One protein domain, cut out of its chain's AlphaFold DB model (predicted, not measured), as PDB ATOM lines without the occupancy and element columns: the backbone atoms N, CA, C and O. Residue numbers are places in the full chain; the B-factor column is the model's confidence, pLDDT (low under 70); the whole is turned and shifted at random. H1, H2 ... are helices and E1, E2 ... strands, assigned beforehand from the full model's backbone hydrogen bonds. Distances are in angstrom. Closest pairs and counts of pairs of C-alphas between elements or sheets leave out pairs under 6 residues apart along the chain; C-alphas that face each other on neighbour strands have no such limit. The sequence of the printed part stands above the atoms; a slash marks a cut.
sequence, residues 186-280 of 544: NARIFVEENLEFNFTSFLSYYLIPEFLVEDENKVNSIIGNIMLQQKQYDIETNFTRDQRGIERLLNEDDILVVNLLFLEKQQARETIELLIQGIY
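This is residues 186 to 280 of the 544 residues of the protein "TIGR02556 family CRISPR-associated protein" of Spirochaetes bacterium (UniProt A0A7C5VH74). Look first for a twisted wall of four strands, E1 to E4, whose E3 and E4 form a long hairpin; helices H1 and H2 pack on it mainly at E2, and the short H3 only grazes it. Residues 265 to 270, at the tip of the E3 and E4 hairpin, stick out, and a long loop, residues 228 to 245, reaches as far as 24 A from the mean of the C-alphas. The printed part has 95 residues with three named helices and four named strands, in the order H1 E1 E2 H2 H3 E3 E4, and its class is mixed, helices and strands. The sheet's order is E1 E2 E3 E4, all antiparallel; the whole is compact, with a radius of gyration of the C-alphas of 13.9 A and spans of 39 by 30 by 23 A.

Begin at inner strand E2, residues 204 to 211, which pairs with edge strand E1, residues 196 to 198, over 204 to 206, and with E3, residues 256 to 266, over 206 to 211. In the hairpin of E1 and E2, look for N 197 and O 205, 2.9 A apart. Between E2 and E3, N 208 and O 259 are 2.8 A apart. E3 makes a hairpin with edge strand E4, residues 269 to 279, where N 262 and O 274 are 2.8 A apart; E4 bends by 52 degrees at residue 273. E1 and E4 are apart. H2, residues 216 to 227, is on the sheet over E2, along the strands at 12 degrees on the local plane, which is fitted to just 6 C-alphas of the sheet; its closest C-alpha pair with E2 is Phe 211 and Val 219, 7.2 A. H1, residues 186 to 194, is on the sheet but over none of its strands; the closest C-alphas of H1 and E2 are those of Val 191 and Tyr 206, 6.8 A. H1 and H2 are close but not clearly touching, with the C-alphas of Asn 194 and Met 227 5.9 A apart. H2, with residues 225 to 226 alone, touches H3, residues 246 to 249; the closest C-alphas are those of Ile 226 and Arg 248, 6.0 A. Every O i to N i+4 pair is within hydrogen-bond range in H1 and H2; H3 is too short for one.

Find C-alpha 256 at (45.428, 3.442, 99.262); from there E3 runs 31.5 A to residue 266. E4 covers 27.3 A and ends at C-alpha 279, (39.140, -1.296, 96.028). E2 spans 22.5 A, H2 15.8 A, H1 11.9 A, E1 7.1 A and H3 5.7 A. H1 begins at C-alpha 186, (56.930, 6.208, 82.188).

The two C-alphas farthest apart are those of Glu 214 and Glu 236, 42.9 A. The printed part has no cut, and its long link is H2 to H3, with 18 residues between them. Mean pLDDT of the printed part is 82.3; look for values under 70 at residues 229 to 244.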
ATOM      1  N   ASN A 186      56.105   6.856  81.171       86.38
ATOM      2  CA  ASN A 186      56.930   6.208  82.188       86.38
ATOM      3  C   ASN A 186      56.077   5.408  83.180       86.38
ATOM      4  O   ASN A 186      56.441   4.288  83.526       86.38
ATOM      5  N   ALA A 187      54.934   5.954  83.604       89.88
ATOM      6  CA  ALA A 187      53.999   5.264  84.487       89.88
ATOM      7  C   ALA A 187      53.441   3.993  83.832       89.88
ATOM      8  O   ALA A 187      53.397   2.947  84.472       89.88
ATOM      9  N   ARG A 188      53.083   4.052  82.541       90.00
ATOM     10  CA  ARG A 188      52.647   2.879  81.777       90.00
ATOM     11  C   ARG A 188      53.729   1.801  81.758       90.00
ATOM     12  O   ARG A 188      53.422   0.663  82.084       90.00
ATOM     13  N   ILE A 189      54.968   2.155  81.403       87.06
ATOM     14  CA  ILE A 189      56.095   1.204  81.385       87.06
ATOM     15  C   ILE A 189      56.252   0.559  82.764       87.06
ATOM     16  O   ILE A 189      56.315  -0.660  82.872       87.06
ATOM     17  N   PHE A 190      56.228   1.370  83.822       88.31
ATOM     18  CA  PHE A 190      56.340   0.883  85.190       88.31
ATOM     19  C   PHE A 190      55.232  -0.118  85.553       88.31
ATOM     20  O   PHE A 190      55.537  -1.191  86.071       88.31
ATOM     21  N   VAL A 191      53.968   0.200  85.251       90.25
ATOM     22  CA  VAL A 191      52.819  -0.690  85.490       90.25
ATOM     23  C   VAL A 191      52.953  -1.986  84.690       90.25
ATOM     24  O   VAL A 191      52.763  -3.063  85.247       90.25
ATOM     25  N   GLU A 192      53.301  -1.896  83.404       87.31
ATOM     26  CA  GLU A 192      53.413  -3.063  82.524       87.31
ATOM     27  C   GLU A 192      54.546  -4.011  82.931       87.31
ATOM     28  O   GLU A 192      54.402  -5.224  82.813       87.31
ATOM     29  N   GLU A 193      55.661  -3.476  83.426       84.75
ATOM     30  CA  GLU A 193      56.824  -4.279  83.812       84.75
ATOM     31  C   GLU A 193      56.724  -4.842  85.234       84.75
ATOM     32  O   GLU A 193      57.246  -5.925  85.505       84.75
ATOM     33  N   ASN A 194      56.069  -4.121  86.151       85.31
ATOM     34  CA  ASN A 194      56.175  -4.406  87.584       85.31
ATOM     35  C   ASN A 194      54.847  -4.757  88.256       85.31
ATOM     36  O   ASN A 194      54.866  -5.420  89.291       85.31
ATOM     37  N   LEU A 195      53.714  -4.330  87.691       90.75
ATOM     38  CA  LEU A 195      52.393  -4.438  88.318       90.75
ATOM     39  C   LEU A 195      51.399  -5.267  87.488       90.75
ATOM     40  O   LEU A 195      50.186  -5.129  87.651       90.75
ATOM     41  N   GLU A 196      51.899  -6.123  86.594       90.44
ATOM     42  CA  GLU A 196      51.102  -7.128  85.887       90.44
ATOM     43  C   GLU A 196      51.104  -8.455  86.651       90.44
ATOM     44  O   GLU A 196      52.160  -9.031  86.918       90.44
ATOM     45  N   PHE A 197      49.915  -8.972  86.948       88.69
ATOM     46  CA  PHE A 197      49.732 -10.205  87.709       88.69
ATOM     47  C   PHE A 197      48.752 -11.145  87.015       88.69
ATOM     48  O   PHE A 197      47.899 -10.725  86.225       88.69
ATOM     49  N   ASN A 198      48.855 -12.434  87.332       88.31
ATOM     50  CA  ASN A 198      47.884 -13.417  86.869       88.31
ATOM     51  C   ASN A 198      46.643 -13.361  87.761       88.31
ATOM     52  O   ASN A 198      46.744 -13.450  88.983       88.31
ATOM     53  N   PHE A 199      45.473 -13.219  87.142       89.75
ATOM     54  CA  PHE A 199      44.195 -13.403  87.816       89.75
ATOM     55  C   PHE A 199      43.787 -14.871  87.793       89.75
ATOM     56  O   PHE A 199      43.397 -15.403  88.819       89.75
ATOM     57  N   THR A 200      43.907 -15.531  86.642       88.94
ATOM     58  CA  THR A 200      43.739 -16.985  86.461       88.94
ATOM     59  C   THR A 200      44.939 -17.517  85.676       88.94
ATOM     60  O   THR A 200      45.817 -16.749  85.281       88.94
ATOM     61  N   SER A 201      44.969 -18.815  85.390       85.12
ATOM     62  CA  SER A 201      45.918 -19.452  84.467       85.12
ATOM     63  C   SER A 201      45.975 -18.796  83.079       85.12
ATOM     64  O   SER A 201      47.010 -18.856  82.418       85.12
ATOM     65  N   PHE A 202      44.902 -18.132  82.632       88.06
ATOM     66  CA  PHE A 202      44.834 -17.504  81.309       88.06
ATOM     67  C   PHE A 202      44.370 -16.040  81.316       88.06
ATOM     68  O   PHE A 202      44.319 -15.425  80.255       88.06
ATOM     69  N   LEU A 203      44.052 -15.445  82.466       90.19
ATOM     70  CA  LEU A 203      43.700 -14.027  82.582       90.19
ATOM     71  C   LEU A 203      44.751 -13.287  83.396       90.19
ATOM     72  O   LEU A 203      45.193 -13.765  84.436       90.19
ATOM     73  N   SER A 204      45.098 -12.084  82.954       91.81
ATOM     74  CA  SER A 204      46.022 -11.189  83.646       91.81
ATOM     75  C   SER A 204      45.369  -9.833  83.876       91.81
ATOM     76  O   SER A 204      44.463  -9.434  83.143       91.81
ATOM     77  N   TYR A 205      45.850  -9.123  84.887       93.81
ATOM     78  CA  TYR A 205      45.412  -7.773  85.216       93.81
ATOM     79  C   TYR A 205      46.603  -6.902  85.603       93.81
ATOM     80  O   TYR A 205      47.625  -7.394  86.083       93.81
ATOM     81  N   TYR A 206      46.440  -5.597  85.417       94.06
ATOM     82  CA  TYR A 206      47.306  -4.583  85.997       94.06
ATOM     83  C   TYR A 206      46.721  -4.117  87.327       94.06
ATOM     84  O   TYR A 206      45.542  -3.758  87.393       94.06
ATOM     85  N   LEU A 207      47.543  -4.111  88.372       94.00
ATOM     86  CA  LEU A 207      47.210  -3.555  89.680       94.00
ATOM     87  C   LEU A 207      47.717  -2.113  89.732       94.00
ATOM     88  O   LEU A 207      48.918  -1.876  89.696       94.00
ATOM     89  N   ILE A 208      46.812  -1.142  89.798       94.06
ATOM     90  CA  ILE A 208      47.153   0.283  89.764       94.06
ATOM     91  C   ILE A 208      46.780   0.904  91.117       94.06
ATOM     92  O   ILE A 208      45.594   1.162  91.349       94.06
ATOM     93  N   PRO A 209      47.755   1.123  92.018       93.12
ATOM     94  CA  PRO A 209      47.499   1.738  93.312       93.12
ATOM     95  C   PRO A 209      47.297   3.250  93.179       93.12
ATOM     96  O   PRO A 209      47.972   3.925  92.401       93.12
ATOM     97  N   GLU A 210      46.386   3.778  93.981       93.50
ATOM     98  CA  GLU A 210      46.101   5.196  94.154       93.50
ATOM     99  C   GLU A 210      46.204   5.509  95.647       93.50
ATOM    100  O   GLU A 210      45.382   5.072  96.453       93.50
ATOM    101  N   PHE A 211      47.269   6.209  96.025       93.31
ATOM    102  CA  PHE A 211      47.569   6.502  97.421       93.31
ATOM    103  C   PHE A 211      46.750   7.694  97.911       93.31
ATOM    104  O   PHE A 211      46.704   8.739  97.267       93.31
ATOM    105  N   LEU A 212      46.143   7.532  99.084       92.44
ATOM    106  CA  LEU A 212      45.380   8.565  99.790       92.44
ATOM    107  C   LEU A 212      46.270   9.382 100.744       92.44
ATOM    108  O   LEU A 212      45.789  10.263 101.454       92.44
ATOM    109  N   VAL A 213      47.566   9.063 100.780       90.81
ATOM    110  CA  VAL A 213      48.594   9.690 101.612       90.81
ATOM    111  C   VAL A 213      49.754  10.168 100.743       90.81
ATOM    112  O   VAL A 213      50.076   9.549  99.731       90.81
ATOM    113  N   GLU A 214      50.412  11.242 101.171       90.56
ATOM    114  CA  GLU A 214      51.550  11.847 100.457       90.56
ATOM    115  C   GLU A 214      52.921  11.427 101.028       90.56
ATOM    116  O   GLU A 214      53.955  11.933 100.600       90.56
ATOM    117  N   ASP A 215      52.960  10.503 101.996       91.75
ATOM    118  CA  ASP A 215      54.215  10.005 102.576       91.75
ATOM    119  C   ASP A 215      54.984   9.141 101.563       91.75
ATOM    120  O   ASP A 215      54.694   7.956 101.381       91.75
ATOM    121  N   GLU A 216      55.996   9.734 100.923       91.62
ATOM    122  CA  GLU A 216      56.834   9.068  99.922       91.62
ATOM    123  C   GLU A 216      57.517   7.798 100.447       91.62
ATOM    124  O   GLU A 216      57.659   6.831  99.696       91.62
ATOM    125  N   ASN A 217      57.925   7.750 101.721       91.62
ATOM    126  CA  ASN A 217      58.562   6.555 102.279       91.62
ATOM    127  C   ASN A 217      57.550   5.414 102.383       91.62
ATOM    128  O   ASN A 217      57.859   4.280 102.010       91.62
ATOM    129  N   LYS A 218      56.328   5.721 102.837       89.31
ATOM    130  CA  LYS A 218      55.244   4.736 102.921       89.31
ATOM    131  C   LYS A 218      54.818   4.261 101.529       89.31
ATOM    132  O   LYS A 218      54.719   3.056 101.308       89.31
ATOM    133  N   VAL A 219      54.671   5.177 100.570       90.81
ATOM    134  CA  VAL A 219      54.381   4.861  99.159       90.81
ATOM    135  C   VAL A 219      55.445   3.933  98.573       90.81
ATOM    136  O   VAL A 219      55.115   2.872  98.043       90.81
ATOM    137  N   ASN A 220      56.726   4.287  98.706       90.56
ATOM    138  CA  ASN A 220      57.833   3.494  98.171       90.56
ATOM    139  C   ASN A 220      57.929   2.115  98.831       90.56
ATOM    140  O   ASN A 220      58.211   1.136  98.144       90.56
ATOM    141  N   SER A 221      57.660   2.018 100.137       90.25
ATOM    142  CA  SER A 221      57.611   0.740 100.851       90.25
ATOM    143  C   SER A 221      56.516  -0.174 100.296       90.25
ATOM    144  O   SER A 221      56.780  -1.337 100.001       90.25
ATOM    145  N   ILE A 222      55.302   0.348 100.108       89.69
ATOM    146  CA  ILE A 222      54.156  -0.431  99.612       89.69
ATOM    147  C   ILE A 222      54.375  -0.850  98.165       89.69
ATOM    148  O   ILE A 222      54.205  -2.019  97.825       89.69
ATOM    149  N   ILE A 223      54.811   0.077  97.311       88.94
ATOM    150  CA  ILE A 223      55.183  -0.242  95.932       88.94
ATOM    151  C   ILE A 223      56.284  -1.304  95.911       88.94
ATOM    152  O   ILE A 223      56.149  -2.291  95.193       88.94
ATOM    153  N   GLY A 224      57.319  -1.162  96.743       87.88
ATOM    154  CA  GLY A 224      58.366  -2.164  96.911       87.88
ATOM    155  C   GLY A 224      57.793  -3.538  97.260       87.88
ATOM    156  O   GLY A 224      58.095  -4.511  96.572       87.88
ATOM    157  N   ASN A 225      56.899  -3.613  98.248       85.31
ATOM    158  CA  ASN A 225      56.228  -4.849  98.661       85.31
ATOM    159  C   ASN A 225      55.401  -5.483  97.533       85.31
ATOM    160  O   ASN A 225      55.488  -6.693  97.305       85.31
ATOM    161  N   ILE A 226      54.635  -4.684  96.784       84.25
ATOM    162  CA  ILE A 226      53.878  -5.156  95.615       84.25
ATOM    163  C   ILE A 226      54.844  -5.705  94.552       84.25
ATOM    164  O   ILE A 226      54.608  -6.775  93.992       84.25
ATOM    165  N   MET A 227      55.965  -5.012  94.330       81.62
ATOM    166  CA  MET A 227      56.986  -5.346  93.337       81.62
ATOM    167  C   MET A 227      57.884  -6.530  93.697       81.62
ATOM    168  O   MET A 227      58.592  -6.995  92.806       81.62
ATOM    169  N   LEU A 228      57.919  -7.002  94.953       72.81
ATOM    170  CA  LEU A 228      58.778  -8.111  95.411       72.81
ATOM    171  C   LEU A 228      58.419  -9.442  94.718       72.81
ATOM    172  O   LEU A 228      57.948 -10.368  95.369       72.81
ATOM    173  N   GLN A 229      58.551  -9.560  93.401       58.38
ATOM    174  CA  GLN A 229      58.172 -10.732  92.626       58.38
ATOM    175  C   GLN A 229      58.925 -11.948  93.162       58.38
ATOM    176  O   GLN A 229      60.140 -12.069  92.997       58.38
ATOM    177  N   GLN A 230      58.204 -12.895  93.758       52.81
ATOM    178  CA  GLN A 230      58.720 -14.252  93.820       52.81
ATOM    179  C   GLN A 230      58.512 -14.810  92.417       52.81
ATOM    180  O   GLN A 230      57.427 -15.280  92.083       52.81
ATOM    181  N   LYS A 231      59.531 -14.672  91.561       46.09
ATOM    182  CA  LYS A 231      59.570 -15.347  90.262       46.09
ATOM    183  C   LYS A 231      59.604 -16.849  90.526       46.09
ATOM    184  O   LYS A 231      60.673 -17.435  90.662       46.09
ATOM    185  N   GLN A 232      58.436 -17.463  90.656       42.56
ATOM    186  CA  GLN A 232      58.315 -18.908  90.645       42.56
ATOM    187  C   GLN A 232      58.286 -19.317  89.171       42.56
ATOM    188  O   GLN A 232      57.413 -18.889  88.418       42.56
ATOM    189  N   TYR A 233      59.329 -20.022  88.738       40.81
ATOM    190  CA  TYR A 233      59.437 -20.535  87.378       40.81
ATOM    191  C   TYR A 233      58.538 -21.761  87.257       40.81
ATOM    192  O   TYR A 233      58.778 -22.762  87.932       40.81
ATOM    193  N   ASP A 234      57.504 -21.669  86.425       42.38
ATOM    194  CA  ASP A 234      56.670 -22.812  86.083       42.38
ATOM    195  C   ASP A 234      57.288 -23.542  84.877       42.38
ATOM    196  O   ASP A 234      57.386 -22.999  83.772       42.38
ATOM    197  N   ILE A 235      57.783 -24.760  85.123       39.34
ATOM    198  CA  ILE A 235      58.583 -25.557  84.179       39.34
ATOM    199  C   ILE A 235      57.732 -26.052  82.999       39.34
ATOM    200  O   ILE A 235      58.269 -26.273  81.916       39.34
ATOM    201  N   GLU A 236      56.416 -26.189  83.173       37.09
ATOM    202  CA  GLU A 236      55.535 -26.747  82.140       37.09
ATOM    203  C   GLU A 236      55.039 -25.698  81.133       37.09
ATOM    204  O   GLU A 236      54.762 -26.035  79.982       37.09
ATOM    205  N   THR A 237      54.965 -24.421  81.523       39.47
ATOM    206  CA  THR A 237      54.356 -23.359  80.699       39.47
ATOM    207  C   THR A 237      55.349 -22.341  80.135       39.47
ATOM    208  O   THR A 237      54.958 -21.508  79.318       39.47
ATOM    209  N   ASN A 238      56.633 -22.393  80.523       32.81
ATOM    210  CA  ASN A 238      57.641 -21.369  80.196       32.81
ATOM    211  C   ASN A 238      57.185 -19.931  80.550       32.81
ATOM    212  O   ASN A 238      57.606 -18.965  79.910       32.81
ATOM    213  N   PHE A 239      56.331 -19.764  81.566       38.94
ATOM    214  CA  PHE A 239      55.838 -18.460  82.019       38.94
ATOM    215  C   PHE A 239      56.243 -18.181  83.474       38.94
ATOM    216  O   PHE A 239      56.216 -19.051  84.338       38.94
ATOM    217  N   THR A 240      56.622 -16.932  83.756       42.22
ATOM    218  CA  THR A 240      56.951 -16.434  85.103       42.22
ATOM    219  C   THR A 240      56.023 -15.276  85.444       42.22
ATOM    220  O   THR A 240      56.324 -14.130  85.118       42.22
ATOM    221  N   ARG A 241      54.878 -15.551  86.079       52.25
ATOM    222  CA  ARG A 241      53.998 -14.503  86.623       52.25
ATOM    223  C   ARG A 241      53.351 -14.947  87.929       52.25
ATOM    224  O   ARG A 241      52.868 -16.066  88.047       52.25
ATOM    225  N   ASP A 242      53.372 -14.043  88.901       53.47
ATOM    226  CA  ASP A 242      52.895 -14.271  90.262       53.47
ATOM    227  C   ASP A 242      51.365 -14.125  90.334       53.47
ATOM    228  O   ASP A 242      50.808 -13.130  89.861       53.47
ATOM    229  N   GLN A 243      50.683 -15.101  90.937       60.56
ATOM    230  CA  GLN A 243      49.251 -15.009  91.263       60.56
ATOM    231  C   GLN A 243      49.001 -14.182  92.541       60.56
ATOM    232  O   GLN A 243      47.871 -13.785  92.811       60.56
ATOM    233  N   ARG A 244      50.048 -13.863  93.320       65.88
ATOM    234  CA  ARG A 244      49.925 -13.255  94.657       65.88
ATOM    235  C   ARG A 244      49.939 -11.726  94.684       65.88
ATOM    236  O   ARG A 244      50.101 -11.142  95.752       65.88
ATOM    237  N   GLY A 245      49.784 -11.058  93.540       71.31
ATOM    238  CA  GLY A 245      49.869  -9.592  93.446       71.31
ATOM    239  C   GLY A 245      48.971  -8.872  94.453       71.31
ATOM    240  O   GLY A 245      49.445  -8.102  95.283       71.31
ATOM    241  N   ILE A 246      47.678  -9.195  94.432       82.06
ATOM    242  CA  ILE A 246      46.687  -8.596  95.330       82.06
ATOM    243  C   ILE A 246      46.808  -9.094  96.780       82.06
ATOM    244  O   ILE A 246      46.472  -8.365  97.707       82.06
ATOM    245  N   GLU A 247      47.346 -10.300  96.997       83.19
ATOM    246  CA  GLU A 247      47.526 -10.892  98.335       83.19
ATOM    247  C   GLU A 247      48.560 -10.130  99.173       83.19
ATOM    248  O   GLU A 247      48.510 -10.121 100.401       83.19
ATOM    249  N   ARG A 248      49.497  -9.439  98.519       83.25
ATOM    250  CA  ARG A 248      50.511  -8.615  99.196       83.25
ATOM    251  C   ARG A 248      49.908  -7.413  99.917       83.25
ATOM    252  O   ARG A 248      50.547  -6.871 100.810       83.25
ATOM    253  N   LEU A 249      48.690  -7.024  99.548       84.12
ATOM    254  CA  LEU A 249      47.972  -5.904 100.149       84.12
ATOM    255  C   LEU A 249      47.177  -6.304 101.395       84.12
ATOM    256  O   LEU A 249      46.622  -5.433 102.050       84.12
ATOM    257  N   LEU A 250      47.113  -7.592 101.752       84.56
ATOM    258  CA  LEU A 250      46.270  -8.077 102.856       84.56
ATOM    259  C   LEU A 250      46.631  -7.484 104.227       84.56
ATOM    260  O   LEU A 250      45.782  -7.446 105.117       84.56
ATOM    261  N   ASN A 251      47.881  -7.047 104.397       84.94
ATOM    262  CA  ASN A 251      48.388  -6.456 105.638       84.94
ATOM    263  C   ASN A 251      48.517  -4.928 105.573       84.94
ATOM    264  O   ASN A 251      48.995  -4.330 106.533       84.94
ATOM    265  N   GLU A 252      48.143  -4.311 104.453       88.00
ATOM    266  CA  GLU A 252      48.228  -2.863 104.291       88.00
ATOM    267  C   GLU A 252      46.967  -2.184 104.842       88.00
ATOM    268  O   GLU A 252      45.864  -2.729 104.774       88.00
ATOM    269  N   ASP A 253      47.136  -0.979 105.389       86.44
ATOM    270  CA  ASP A 253      46.019  -0.142 105.833       86.44
ATOM    271  C   ASP A 253      45.269   0.461 104.630       86.44
ATOM    272  O   ASP A 253      45.819   0.584 103.532       86.44
ATOM    273  N   ASP A 254      44.061   0.985 104.862       90.94
ATOM    274  CA  ASP A 254      43.250   1.722 103.873       90.94
ATOM    275  C   ASP A 254      43.787   3.144 103.590       90.94
ATOM    276  O   ASP A 254      43.071   4.142 103.575       90.94
ATOM    277  N   ILE A 255      45.093   3.238 103.367       91.38
ATOM    278  CA  ILE A 255      45.819   4.440 102.938       91.38
ATOM    279  C   ILE A 255      46.015   4.498 101.419       91.38
ATOM    280  O   ILE A 255      46.643   5.422 100.901       91.38
ATOM    281  N   LEU A 256      45.516   3.490 100.709       94.19
ATOM    282  CA  LEU A 256      45.428   3.442  99.262       94.19
ATOM    283  C   LEU A 256      44.114   2.788  98.850       94.19
ATOM    284  O   LEU A 256      43.528   2.005  99.598       94.19
ATOM    285  N   VAL A 257      43.712   3.053  97.618       94.81
ATOM    286  CA  VAL A 257      42.798   2.191  96.876       94.81
ATOM    287  C   VAL A 257      43.545   1.564  95.711       94.81
ATOM    288  O   VAL A 257      44.528   2.113  95.216       94.81
ATOM    289  N   VAL A 258      43.094   0.403  95.257       94.25
ATOM    290  CA  VAL A 258      43.637  -0.246  94.067       94.25
ATOM    291  C   VAL A 258      42.596  -0.345  92.975       94.25
ATOM    292  O   VAL A 258      41.415  -0.605  93.209       94.25
ATOM    293  N   ASN A 259      43.070  -0.141  91.754       96.25
ATOM    294  CA  ASN A 259      42.300  -0.296  90.539       96.25
ATOM    295  C   ASN A 259      42.835  -1.518  89.782       96.25
ATOM    296  O   ASN A 259      44.042  -1.637  89.570       96.25
ATOM    297  N   LEU A 260      41.952  -2.429  89.378       96.12
ATOM    298  CA  LEU A 260      42.301  -3.633  88.623       96.12
ATOM    299  C   LEU A 260      41.897  -3.437  87.166       96.12
ATOM    300  O   LEU A 260      40.709  -3.304  86.865       96.12
ATOM    301  N   LEU A 261      42.879  -3.416  86.266       96.25
ATOM    302  CA  LEU A 261      42.671  -3.234  84.831       96.25
ATOM    303  C   LEU A 261      42.974  -4.531  84.074       96.25
ATOM    304  O   LEU A 261      44.130  -4.926  83.935       96.25
ATOM    305  N   PHE A 262      41.938  -5.157  83.526       95.69
ATOM    306  CA  PHE A 262      42.044  -6.270  82.588       95.69
ATOM    307  C   PHE A 262      42.098  -5.697  81.173       95.69
ATOM    308  O   PHE A 262      41.124  -5.120  80.681       95.69
ATOM    309  N   LEU A 263      43.256  -5.829  80.528       93.31
ATOM    310  CA  LEU A 263      43.517  -5.267  79.208       93.31
ATOM    311  C   LEU A 263      43.859  -6.376  78.214       93.31
ATOM    312  O   LEU A 263      44.816  -7.123  78.410       93.31
ATOM    313  N   GLU A 264      43.112  -6.444  77.116       90.31
ATOM    314  CA  GLU A 264      43.400  -7.346  76.007       90.31
ATOM    315  C   GLU A 264      44.232  -6.626  74.940       90.31
ATOM    316  O   GLU A 264      43.867  -5.546  74.464       90.31
ATOM    317  N   LYS A 265      45.368  -7.228  74.570       87.81
ATOM    318  CA  LYS A 265      46.278  -6.724  73.534       87.81
ATOM    319  C   LYS A 265      46.226  -7.648  72.323       87.81
ATOM    320  O   LYS A 265      46.616  -8.810  72.419       87.81
ATOM    321  N   GLN A 266      45.802  -7.123  71.177       82.88
ATOM    322  CA  GLN A 266      45.801  -7.848  69.908       82.88
ATOM    323  C   GLN A 266      46.450  -6.980  68.823       82.88
ATOM    324  O   GLN A 266      45.884  -5.982  68.380       82.88
ATOM    325  N   GLN A 267      47.658  -7.356  68.390       79.75
ATOM    326  CA  GLN A 267      48.503  -6.535  67.509       79.75
ATOM    327  C   GLN A 267      48.727  -5.122  68.088       79.75
ATOM    328  O   GLN A 267      49.303  -4.984  69.161       79.75
ATOM    329  N   ALA A 268      48.287  -4.075  67.381       78.19
ATOM    330  CA  ALA A 268      48.359  -2.683  67.823       78.19
ATOM    331  C   ALA A 268      47.090  -2.211  68.559       78.19
ATOM    332  O   ALA A 268      47.005  -1.043  68.935       78.19
ATOM    333  N   ARG A 269      46.088  -3.085  68.733       83.00
ATOM    334  CA  ARG A 269      44.827  -2.761  69.400       83.00
ATOM    335  C   ARG A 269      44.891  -3.133  70.875       83.00
ATOM    336  O   ARG A 269      45.310  -4.233  71.231       83.00
ATOM    337  N   GLU A 270      44.390  -2.225  71.701       91.19
ATOM    338  CA  GLU A 270      44.162  -2.433  73.126       91.19
ATOM    339  C   GLU A 270      42.665  -2.293  73.407       91.19
ATOM    340  O   GLU A 270      42.037  -1.337  72.942       91.19
ATOM    341  N   THR A 271      42.094  -3.241  74.146       91.81
ATOM    342  CA  THR A 271      40.694  -3.212  74.587       91.81
ATOM    343  C   THR A 271      40.654  -3.372  76.102       91.81
ATOM    344  O   THR A 271      41.292  -4.270  76.648       91.81
ATOM    345  N   ILE A 272      39.918  -2.492  76.784       94.75
ATOM    346  CA  ILE A 272      39.630  -2.649  78.212       94.75
ATOM    347  C   ILE A 272      38.522  -3.689  78.337       94.75
ATOM    348  O   ILE A 272      37.401  -3.452  77.895       94.75
ATOM    349  N   GLU A 273      38.858  -4.828  78.925       95.19
ATOM    350  CA  GLU A 273      37.932  -5.935  79.146       95.19
ATOM    351  C   GLU A 273      37.159  -5.765  80.455       95.19
ATOM    352  O   GLU A 273      35.959  -6.022  80.518       95.19
ATOM    353  N   LEU A 274      37.844  -5.284  81.493       96.94
ATOM    354  CA  LEU A 274      37.254  -4.951  82.783       96.94
ATOM    355  C   LEU A 274      38.133  -3.924  83.502       96.94
ATOM    356  O   LEU A 274      39.357  -4.051  83.523       96.94
ATOM    357  N   LEU A 275      37.510  -2.920  84.116       97.19
ATOM    358  CA  LEU A 275      38.171  -1.976  85.013       97.19
ATOM    359  C   LEU A 275      37.384  -1.917  86.325       97.19
ATOM    360  O   LEU A 275      36.273  -1.395  86.359       97.19
ATOM    361  N   ILE A 276      37.971  -2.436  87.401       97.12
ATOM    362  CA  ILE A 276      37.402  -2.349  88.749       97.12
ATOM    363  C   ILE A 276      38.161  -1.260  89.490       97.12
ATOM    364  O   ILE A 276      39.377  -1.354  89.626       97.12
ATOM    365  N   GLN A 277      37.460  -0.226  89.944       96.00
ATOM    366  CA  GLN A 277      38.083   0.934  90.579       96.00
ATOM    367  C   GLN A 277      37.792   0.999  92.073       96.00
ATOM    368  O   GLN A 277      36.723   0.567  92.510       96.00
ATOM    369  N   GLY A 278      38.713   1.608  92.823       95.44
ATOM    370  CA  GLY A 278      38.471   2.031  94.202       95.44
ATOM    371  C   GLY A 278      38.358   0.890  95.217       95.44
ATOM    372  O   GLY A 278      37.498   0.947  96.093       95.44
ATOM    373  N   ILE A 279      39.172  -0.160  95.096       95.44
ATOM    374  CA  ILE A 279      39.140  -1.296  96.028       95.44
ATOM    375  C   ILE A 279      40.094  -1.024  97.193       95.44
ATOM    376  O   ILE A 279      41.287  -0.830  96.984       95.44
ATOM    377  N   TYR A 280      39.588  -1.053  98.421       95.75
ATOM    378  CA  TYR A 280      40.414  -0.916  99.621       95.75
ATOM    379  C   TYR A 280      41.129  -2.232  99.992       95.75
ATOM    380  O   TYR A 280      40.552  -3.309  99.802       95.75
TER     381      TYR A 280